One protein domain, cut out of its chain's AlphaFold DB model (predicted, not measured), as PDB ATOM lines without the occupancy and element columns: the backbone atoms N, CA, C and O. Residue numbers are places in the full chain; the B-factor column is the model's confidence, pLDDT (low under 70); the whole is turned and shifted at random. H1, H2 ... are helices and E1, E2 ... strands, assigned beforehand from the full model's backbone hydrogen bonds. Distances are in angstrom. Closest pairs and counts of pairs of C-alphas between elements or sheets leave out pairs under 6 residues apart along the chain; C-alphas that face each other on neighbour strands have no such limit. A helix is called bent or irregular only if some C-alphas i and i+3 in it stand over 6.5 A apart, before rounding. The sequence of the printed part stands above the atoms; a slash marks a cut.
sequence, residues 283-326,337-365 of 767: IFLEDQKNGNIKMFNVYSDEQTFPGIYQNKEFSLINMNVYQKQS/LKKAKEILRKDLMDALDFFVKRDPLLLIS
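This is residues 283 to 326 and 337 to 365 of the 767 residues of an uncharacterized protein of Oxytricha trifallax (UniProt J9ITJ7). The model is a spread-out frame with an empty middle: the strand hairpin E1 and E2 leads through residues 298 to 300 to two short helices, H1 and H2, and on to the longer helix H3, while the long helix H4, with the short H5 turned across near its end, makes a separate arm beyond a cut. H3 and H4 largely stand free, and there is no common core. The printed part has 73 residues with two named strands and five named helices, in the order E1, E2, H1, H2, H3, H4, H5; the two strands are antiparallel, and the class is mostly helix. The whole is extended, with a radius of gyration of the C-alphas of 20.1 A and spans of 46 by 38 by 33 A.

E1, residues 283 to 287, and E2, residues 292 to 297, are antiparallel neighbours and form a hairpin, with 156 degrees between their directions. N 285 and O 294 are within hydrogen-bond range at 2.9 A, and so are N 296 and O 283 at 2.8 A. A tight link of three residues leads to H1, residues 301 to 304. H1 is close to but not clearly touching H2, residues 306 to 310; their closest C-alphas, those of Glu 302 and Tyr 309, are 5.8 A apart. H2 and H3, residues 312 to 326, only just touch, and only at the corner by their link, with 3 pairs of C-alphas within 8 A; the closest are those of Ile 308 and Phe 314, 6.4 A apart. H3 touches H2 with residues 314 to 318 alone. H4, residues 337 to 358, is close to but not clearly touching H5, residues 360 to 365; their closest C-alphas, those of Val 356 and Leu 363, are 7.6 A apart. The lines of H4 and H5 are about perpendicular, at 83 degrees. H3 is apart from both H4 and H5. Every O i to N i+4 pair is within hydrogen-bond range in H2 and H4, against 9 of 11 in H3 and 1 of 2 in H5; H1 is too short for such a pair.

E1 begins at C-alpha 283, (64.960, 114.563, 86.613), and measures 13.0 A; E2 measures 16.4 A. H1 and H2 have four and five residues. H3 measures 21.6 A and is irregular, but only just: C-alphas 313 and 316 are 6.8 A apart. H4 begins at C-alpha 337, (47.110, 102.966, 99.088), and measures 31.3 A. H5 measures 9.2 A and ends at C-alpha 365, (61.842, 83.560, 72.377).

The two C-alphas farthest apart, those of Lys 289 and Glu 313, are 48.3 A apart. Residues 327 to 336 are not printed, and C-alphas 326 and 337 are 19.1 A apart across this cut. Of the links that are printed whole, each is tight. The mean pLDDT of the printed part is 79.6; residues 314 to 326 and 359 to 365 are under 70.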
ATOM      1  N   ILE A 283      64.666 115.491  85.519       89.31
ATOM      2  CA  ILE A 283      64.960 114.563  86.613       89.31
ATOM      3  C   ILE A 283      66.391 114.060  86.433       89.31
ATOM      4  O   ILE A 283      66.789 113.657  85.340       89.31
ATOM      5  N   PHE A 284      67.159 114.068  87.516       90.69
ATOM      6  CA  PHE A 284      68.507 113.513  87.568       90.69
ATOM      7  C   PHE A 284      68.454 112.199  88.347       90.69
ATOM      8  O   PHE A 284      67.950 112.173  89.469       90.69
ATOM      9  N   LEU A 285      68.943 111.113  87.751       92.31
ATOM     10  CA  LEU A 285      69.049 109.803  88.390       92.31
ATOM     11  C   LEU A 285      70.519 109.398  88.449       92.31
ATOM     12  O   LEU A 285      71.161 109.230  87.411       92.31
ATOM     13  N   GLU A 286      71.042 109.238  89.656       94.06
ATOM     14  CA  GLU A 286      72.396 108.747  89.891       94.06
ATOM     15  C   GLU A 286      72.419 107.215  89.904       94.06
ATOM     16  O   GLU A 286      71.682 106.564  90.647       94.06
ATOM     17  N   ASP A 287      73.279 106.623  89.077       92.31
ATOM     18  CA  ASP A 287      73.583 105.198  89.145       92.31
ATOM     19  C   ASP A 287      74.504 104.923  90.342       92.31
ATOM     20  O   ASP A 287      75.723 105.072  90.241       92.31
ATOM     21  N   GLN A 288      73.920 104.484  91.462       90.56
ATOM     22  CA  GLN A 288      74.626 104.208  92.724       90.56
ATOM     23  C   GLN A 288      75.823 103.251  92.602       90.56
ATOM     24  O   GLN A 288      76.668 103.232  93.492       90.56
ATOM     25  N   LYS A 289      75.914 102.438  91.539       88.38
ATOM     26  CA  LYS A 289      77.062 101.539  91.330       88.38
ATOM     27  C   LYS A 289      78.253 102.226  90.669       88.38
ATOM     28  O   LYS A 289      79.379 101.778  90.848       88.38
ATOM     29  N   ASN A 290      77.989 103.268  89.886       92.94
ATOM     30  CA  ASN A 290      78.952 103.873  88.970       92.94
ATOM     31  C   ASN A 290      79.161 105.382  89.214       92.94
ATOM     32  O   ASN A 290      79.959 105.990  88.512       92.94
ATOM     33  N   GLY A 291      78.402 106.008  90.126       91.94
ATOM     34  CA  GLY A 291      78.384 107.465  90.354       91.94
ATOM     35  C   GLY A 291      77.854 108.287  89.168       91.94
ATOM     36  O   GLY A 291      77.921 109.514  89.162       91.94
ATOM     37  N   ASN A 292      77.346 107.626  88.126       94.00
ATOM     38  CA  ASN A 292      76.986 108.270  86.867       94.00
ATOM     39  C   ASN A 292      75.589 108.891  86.953       94.00
ATOM     40  O   ASN A 292      74.579 108.183  86.916       94.00
ATOM     41  N   ILE A 293      75.531 110.222  87.005       93.31
ATOM     42  CA  ILE A 293      74.281 110.987  86.966       93.31
ATOM     43  C   ILE A 293      73.753 111.039  85.527       93.31
ATOM     44  O   ILE A 293      74.368 111.625  84.637       93.31
ATOM     45  N   LYS A 294      72.574 110.456  85.298       93.00
ATOM     46  CA  LYS A 294      71.829 110.542  84.035       93.00
ATOM     47  C   LYS A 294      70.716 111.579  84.156       93.00
ATOM     48  O   LYS A 294      69.914 111.533  85.086       93.00
ATOM     49  N   MET A 295      70.661 112.499  83.199       92.69
ATOM     50  CA  MET A 295      69.630 113.531  83.107       92.69
ATOM     51  C   MET A 295      68.518 113.084  82.153       92.69
ATOM     52  O   MET A 295      68.792 112.676  81.025       92.69
ATOM     53  N   PHE A 296      67.270 113.215  82.590       90.44
ATOM     54  CA  PHE A 296      66.069 112.926  81.813       90.44
ATOM     55  C   PHE A 296      65.211 114.188  81.731       90.44
ATOM     56  O   PHE A 296      64.889 114.787  82.757       90.44
ATOM     57  N   ASN A 297      64.828 114.590  80.521       88.31
ATOM     58  CA  ASN A 297      63.838 115.649  80.333       88.31
ATOM     59  C   ASN A 297      62.450 115.102  80.678       88.31
ATOM     60  O   ASN A 297      62.089 114.013  80.226       88.31
ATOM     61  N   VAL A 298      61.671 115.860  81.445       84.75
ATOM     62  CA  VAL A 298      60.267 115.541  81.714       84.75
ATOM     63  C   VAL A 298      59.422 116.265  80.679       84.75
ATOM     64  O   VAL A 298      59.270 117.484  80.732       84.75
ATOM     65  N   TYR A 299      58.881 115.509  79.730       83.88
ATOM     66  CA  TYR A 299      57.882 116.009  78.792       83.88
ATOM     67  C   TYR A 299      56.496 115.875  79.423       83.88
ATOM     68  O   TYR A 299      56.208 114.868  80.070       83.88
ATOM     69  N   SER A 300      55.645 116.888  79.261       80.12
ATOM     70  CA  SER A 300      54.233 116.763  79.638       80.12
ATOM     71  C   SER A 300      53.474 115.929  78.604       80.12
ATOM     72  O   SER A 300      53.824 115.940  77.423       80.12
ATOM     73  N   ASP A 301      52.383 115.280  79.015       77.50
ATOM     74  CA  ASP A 301      51.511 114.535  78.091       77.50
ATOM     75  C   ASP A 301      51.003 115.422  76.936       77.50
ATOM     76  O   ASP A 301      50.873 114.961  75.804       77.50
ATOM     77  N   GLU A 302      50.802 116.720  77.187       81.25
ATOM     78  CA  GLU A 302      50.457 117.722  76.171       81.25
ATOM     79  C   GLU A 302      51.574 117.938  75.133       81.25
ATOM     80  O   GLU A 302      51.293 118.051  73.940       81.25
ATOM     81  N   GLN A 303      52.843 117.947  75.558       81.06
ATOM     82  CA  GLN A 303      53.996 118.021  74.651       81.06
ATOM     83  C   GLN A 303      54.221 116.708  73.893       81.06
ATOM     84  O   GLN A 303      54.661 116.734  72.745       81.06
ATOM     85  N   THR A 304      53.942 115.563  74.522       84.75
ATOM     86  CA  THR A 304      54.111 114.237  73.909       84.75
ATOM     87  C   THR A 304      52.984 113.906  72.926       84.75
ATOM     88  O   THR A 304      53.234 113.283  71.896       84.75
ATOM     89  N   PHE A 305      51.755 114.356  73.199       82.25
ATOM     90  CA  PHE A 305      50.561 114.050  72.407       82.25
ATOM     91  C   PHE A 305      49.778 115.310  71.990       82.25
ATOM     92  O   PHE A 305      48.566 115.385  72.219       82.25
ATOM     93  N   PRO A 306      50.410 116.297  71.320       82.25
ATOM     94  CA  PRO A 306      49.779 117.581  71.011       82.25
ATOM     95  C   PRO A 306      48.485 117.426  70.203       82.25
ATOM     96  O   PRO A 306      47.533 118.160  70.436       82.25
ATOM     97  N   GLY A 307      48.390 116.422  69.323       82.31
ATOM     98  CA  GLY A 307      47.168 116.135  68.564       82.31
ATOM     99  C   GLY A 307      45.950 115.754  69.421       82.31
ATOM    100  O   GLY A 307      44.826 116.021  69.010       82.31
ATOM    101  N   ILE A 308      46.145 115.186  70.618       79.19
ATOM    102  CA  ILE A 308      45.049 114.856  71.548       79.19
ATOM    103  C   ILE A 308      44.612 116.106  72.321       79.19
ATOM    104  O   ILE A 308      43.419 116.331  72.516       79.19
ATOM    105  N   TYR A 309      45.561 116.947  72.737       76.12
ATOM    106  CA  TYR A 309      45.270 118.138  73.541       76.12
ATOM    107  C   TYR A 309      44.796 119.340  72.707       76.12
ATOM    108  O   TYR A 309      43.973 120.122  73.180       76.12
ATOM    109  N   GLN A 310      45.238 119.452  71.451       82.06
ATOM    110  CA  GLN A 310      44.849 120.520  70.521       82.06
ATOM    111  C   GLN A 310      43.573 120.202  69.723       82.06
ATOM    112  O   GLN A 310      42.940 121.125  69.200       82.06
ATOM    113  N   ASN A 311      43.162 118.930  69.609       84.50
ATOM    114  CA  ASN A 311      41.911 118.593  68.928       84.50
ATOM    115  C   ASN A 311      40.703 119.042  69.774       84.50
ATOM    116  O   ASN A 311      40.471 118.577  70.893       84.50
ATOM    117  N   LYS A 312      39.886 119.926  69.191       79.81
ATOM    118  CA  LYS A 312      38.666 120.476  69.798       79.81
ATOM    119  C   LYS A 312      37.672 119.398  70.234       79.81
ATOM    120  O   LYS A 312      36.998 119.596  71.239       79.81
ATOM    121  N   GLU A 313      37.617 118.261  69.547       77.62
ATOM    122  CA  GLU A 313      36.740 117.132  69.891       77.62
ATOM    123  C   GLU A 313      37.117 116.488  71.238       77.62
ATOM    124  O   GLU A 313      36.243 116.071  71.996       77.62
ATOM    125  N   PHE A 314      38.409 116.479  71.584       68.44
ATOM    126  CA  PHE A 314      38.926 115.935  72.846       68.44
ATOM    127  C   PHE A 314      39.038 116.991  73.959       68.44
ATOM    128  O   PHE A 314      39.119 116.636  75.136       68.44
ATOM    129  N   SER A 315      38.958 118.286  73.628       67.19
ATOM    130  CA  SER A 315      39.039 119.390  74.602       67.19
ATOM    131  C   SER A 315      38.032 119.270  75.761       67.19
ATOM    132  O   SER A 315      38.372 119.545  76.912       67.19
ATOM    133  N   LEU A 316      36.820 118.769  75.487       63.28
ATOM    134  CA  LEU A 316      35.777 118.522  76.492       63.28
ATOM    135  C   LEU A 316      36.143 117.392  77.468       63.28
ATOM    136  O   LEU A 316      35.746 117.430  78.634       63.28
ATOM    137  N   ILE A 317      36.909 116.395  77.025       62.97
ATOM    138  CA  ILE A 317      37.405 115.318  77.891       62.97
ATOM    139  C   ILE A 317      38.525 115.867  78.778       62.97
ATOM    140  O   ILE A 317      38.487 115.669  79.991       62.97
ATOM    141  N   ASN A 318      39.452 116.639  78.205       58.41
ATOM    142  CA  ASN A 318      40.561 117.248  78.945       58.41
ATOM    143  C   ASN A 318      40.063 118.195  80.049       58.41
ATOM    144  O   ASN A 318      40.513 118.089  81.188       58.41
ATOM    145  N   MET A 319      39.064 119.042  79.767       59.53
ATOM    146  CA  MET A 319      38.415 119.891  80.781       59.53
ATOM    147  C   MET A 319      37.848 119.086  81.961       59.53
ATOM    148  O   MET A 319      38.068 119.448  83.117       59.53
ATOM    149  N   ASN A 320      37.168 117.969  81.683       55.56
ATOM    150  CA  ASN A 320      36.630 117.083  82.719       55.56
ATOM    151  C   ASN A 320      37.734 116.354  83.510       55.56
ATOM    152  O   ASN A 320      37.553 116.081  84.695       55.56
ATOM    153  N   VAL A 321      38.874 116.039  82.885       58.41
ATOM    154  CA  VAL A 321      40.038 115.456  83.575       58.41
ATOM    155  C   VAL A 321      40.679 116.480  84.514       58.41
ATOM    156  O   VAL A 321      40.917 116.148  85.671       58.41
ATOM    157  N   TYR A 322      40.888 117.726  84.075       57.69
ATOM    158  CA  TYR A 322      41.437 118.785  84.933       57.69
ATOM    159  C   TYR A 322      40.517 119.128  86.113       57.69
ATOM    160  O   TYR A 322      40.999 119.282  87.235       57.69
ATOM    161  N   GLN A 323      39.197 119.183  85.900       55.78
ATOM    162  CA  GLN A 323      38.239 119.361  86.998       55.78
ATOM    163  C   GLN A 323      38.315 118.199  87.993       55.78
ATOM    164  O   GLN A 323      38.509 118.437  89.184       55.78
ATOM    165  N   LYS A 324      38.309 116.946  87.519       53.91
ATOM    166  CA  LYS A 324      38.434 115.775  88.400       53.91
ATOM    167  C   LYS A 324      39.769 115.710  89.137       53.91
ATOM    168  O   LYS A 324      39.771 115.368  90.307       53.91
ATOM    169  N   GLN A 325      40.886 116.108  88.525       53.56
ATOM    170  CA  GLN A 325      42.172 116.238  89.227       53.56
ATOM    171  C   GLN A 325      42.143 117.308  90.335       53.56
ATOM    172  O   GLN A 325      42.890 117.202  91.302       53.56
ATOM    173  N   SER A 326      41.277 118.324  90.225       50.69
ATOM    174  CA  SER A 326      41.086 119.346  91.266       50.69
ATOM    175  C   SER A 326      40.131 118.928  92.398       50.69
ATOM    176  O   SER A 326      40.221 119.499  93.490       50.69
ATOM    177  N   LEU A 337      45.899 103.050  99.909       81.06
ATOM    178  CA  LEU A 337      47.110 102.966  99.088       81.06
ATOM    179  C   LEU A 337      47.829 101.612  99.248       81.06
ATOM    180  O   LEU A 337      48.221 101.004  98.247       81.06
ATOM    181  N   LYS A 338      47.964 101.092 100.480       86.31
ATOM    182  CA  LYS A 338      48.496  99.734 100.723       86.31
ATOM    183  C   LYS A 338      47.663  98.673 100.000       86.31
ATOM    184  O   LYS A 338      48.231  97.822  99.320       86.31
ATOM    185  N   LYS A 339      46.333  98.745 100.107       90.25
ATOM    186  CA  LYS A 339      45.406  97.782  99.499       90.25
ATOM    187  C   LYS A 339      45.446  97.826  97.971       90.25
ATOM    188  O   LYS A 339      45.487  96.776  97.337       90.25
ATOM    189  N   ALA A 340      45.514  99.015  97.371       85.75
ATOM    190  CA  ALA A 340      45.706  99.167  95.928       85.75
ATOM    191  C   ALA A 340      47.045  98.559  95.463       85.75
ATOM    192  O   ALA A 340      47.085  97.826  94.476       85.75
ATOM    193  N   LYS A 341      48.130  98.790  96.215       86.94
ATOM    194  CA  LYS A 341      49.450  98.191  95.954       86.94
ATOM    195  C   LYS A 341      49.440  96.663  96.078       86.94
ATOM    196  O   LYS A 341      50.118  95.991  95.303       86.94
ATOM    197  N   GLU A 342      48.693  96.110  97.030       91.38
ATOM    198  CA  GLU A 342      48.529  94.663  97.202       91.38
ATOM    199  C   GLU A 342      47.750  94.035  96.038       91.38
ATOM    200  O   GLU A 342      48.209  93.042  95.478       91.38
ATOM    201  N   ILE A 343      46.640  94.654  95.616       92.25
ATOM    202  CA  ILE A 343      45.849  94.217  94.452       92.25
ATOM    203  C   ILE A 343      46.709  94.239  93.183       92.25
ATOM    204  O   ILE A 343      46.842  93.210  92.530       92.25
ATOM    205  N   LEU A 344      47.386  95.354  92.885       91.00
ATOM    206  CA  LEU A 344      48.269  95.460  91.714       91.00
ATOM    207  C   LEU A 344      49.414  94.439  91.743       91.00
ATOM    208  O   LEU A 344      49.784  93.889  90.707       91.00
ATOM    209  N   ARG A 345      49.979  94.159  92.926       91.50
ATOM    210  CA  ARG A 345      51.005  93.120  93.077       91.50
ATOM    211  C   ARG A 345      50.431  91.736  92.802       91.50
ATOM    212  O   ARG A 345      51.100  90.944  92.146       91.50
ATOM    213  N   LYS A 346      49.227  91.445  93.298       95.56
ATOM    214  CA  LYS A 346      48.548  90.172  93.062       95.56
ATOM    215  C   LYS A 346      48.231  89.988  91.580       95.56
ATOM    216  O   LYS A 346      48.645  88.982  91.023       95.56
ATOM    217  N   ASP A 347      47.606  90.970  90.938       92.69
ATOM    218  CA  ASP A 347      47.251  90.912  89.516       92.69
ATOM    219  C   ASP A 347      48.499  90.727  88.631       92.69
ATOM    220  O   ASP A 347      48.475  89.954  87.675       92.69
ATOM    221  N   LEU A 348      49.623  91.366  88.985       92.12
ATOM    222  CA  LEU A 348      50.910  91.152  88.315       92.12
ATOM    223  C   LEU A 348      51.439  89.722  88.508       92.12
ATOM    224  O   LEU A 348      51.934  89.130  87.549       92.12
ATOM    225  N   MET A 349      51.359  89.163  89.721       92.62
ATOM    226  CA  MET A 349      51.774  87.777  89.969       92.62
ATOM    227  C   MET A 349      50.862  86.786  89.239       92.62
ATOM    228  O   MET A 349      51.382  85.898  88.577       92.62
ATOM    229  N   ASP A 350      49.540  86.971  89.281       90.44
ATOM    230  CA  ASP A 350      48.557  86.121  88.597       90.44
ATOM    231  C   ASP A 350      48.742  86.174  87.064       90.44
ATOM    232  O   ASP A 350      48.647  85.148  86.385       90.44
ATOM    233  N   ALA A 351      49.082  87.345  86.507       87.69
ATOM    234  CA  ALA A 351      49.433  87.496  85.095       87.69
ATOM    235  C   ALA A 351      50.747  86.778  84.737       87.69
ATOM    236  O   ALA A 351      50.793  86.051  83.742       87.69
ATOM    237  N   LEU A 352      51.804  86.934  85.544       83.75
ATOM    238  CA  LEU A 352      53.067  86.210  85.349       83.75
ATOM    239  C   LEU A 352      52.861  84.693  85.439       83.75
ATOM    240  O   LEU A 352      53.343  83.966  84.575       83.75
ATOM    241  N   ASP A 353      52.091  84.224  86.421       87.62
ATOM    242  CA  ASP A 353      51.720  82.818  86.581       87.62
ATOM    243  C   ASP A 353      50.956  82.299  85.358       87.62
ATOM    244  O   ASP A 353      51.221  81.191  84.891       87.62
ATOM    245  N   PHE A 354      50.034  83.092  84.803       85.94
ATOM    246  CA  PHE A 354      49.327  82.746  83.573       85.94
ATOM    247  C   PHE A 354      50.287  82.607  82.385       85.94
ATOM    248  O   PHE A 354      50.229  81.591  81.690       85.94
ATOM    249  N   PHE A 355      51.191  83.571  82.167       78.75
ATOM    250  CA  PHE A 355      52.172  83.502  81.078       78.75
ATOM    251  C   PHE A 355      53.127  82.313  81.239       78.75
ATOM    252  O   PHE A 355      53.284  81.533  80.303       78.75
ATOM    253  N   VAL A 356      53.692  82.103  82.432       82.12
ATOM    254  CA  VAL A 356      54.605  80.982  82.715       82.12
ATOM    255  C   VAL A 356      53.908  79.625  82.560       82.12
ATOM    256  O   VAL A 356      54.507  78.694  82.025       82.12
ATOM    257  N   LYS A 357      52.647  79.489  82.996       83.19
ATOM    258  CA  LYS A 357      51.913  78.210  82.947       83.19
ATOM    259  C   LYS A 357      51.273  77.911  81.591       83.19
ATOM    260  O   LYS A 357      51.066  76.737  81.295       83.19
ATOM    261  N   ARG A 358      50.909  78.924  80.793       79.06
ATOM    262  CA  ARG A 358      50.250  78.718  79.487       79.06
ATOM    263  C   ARG A 358      51.160  78.845  78.278       79.06
ATOM    264  O   ARG A 358      50.899  78.147  77.305       79.06
ATOM    265  N   ASP A 359      52.173  79.706  78.316       67.81
ATOM    266  CA  ASP A 359      53.078  79.901  77.182       67.81
ATOM    267  C   ASP A 359      54.510  80.250  77.641       67.81
ATOM    268  O   ASP A 359      54.991  81.376  77.467       67.81
ATOM    269  N   PRO A 360      55.229  79.282  78.248       67.62
ATOM    270  CA  PRO A 360      56.601  79.495  78.703       67.62
ATOM    271  C   PRO A 360      57.576  79.786  77.550       67.62
ATOM    272  O   PRO A 360      58.638  80.365  77.779       67.62
ATOM    273  N   LEU A 361      57.237  79.414  76.310       65.56
ATOM    274  CA  LEU A 361      58.093  79.621  75.139       65.56
ATOM    275  C   LEU A 361      58.116  81.088  74.695       65.56
ATOM    276  O   LEU A 361      59.161  81.575  74.258       65.56
ATOM    277  N   LEU A 362      57.011  81.818  74.867       66.81
ATOM    278  CA  LEU A 362      56.910  83.238  74.513       66.81
ATOM    279  C   LEU A 362      57.790  84.135  75.411       66.81
ATOM    280  O   LEU A 362      58.310  85.151  74.953       66.81
ATOM    281  N   LEU A 363      58.052  83.713  76.655       59.19
ATOM    282  CA  LEU A 363      59.029  84.348  77.555       59.19
ATOM    283  C   LEU A 363      60.494  84.070  77.160       59.19
ATOM    284  O   LEU A 363      61.382  84.863  77.475       59.19
ATOM    285  N   ILE A 364      60.762  82.951  76.479       60.25
ATOM    286  CA  ILE A 364      62.119  82.521  76.100       60.25
ATOM    287  C   ILE A 364      62.515  83.076  74.721       60.25
ATOM    288  O   ILE A 364      63.660  83.500  74.537       60.25
ATOM    289  N   SER A 365      61.578  83.149  73.769       53.38
ATOM    290  CA  SER A 365      61.842  83.560  72.377       53.38
ATOM    291  C   SER A 365      62.348  85.002  72.223       53.38
ATOM    292  O   SER A 365      63.048  85.317  71.261       53.38
TER     293      SER A 365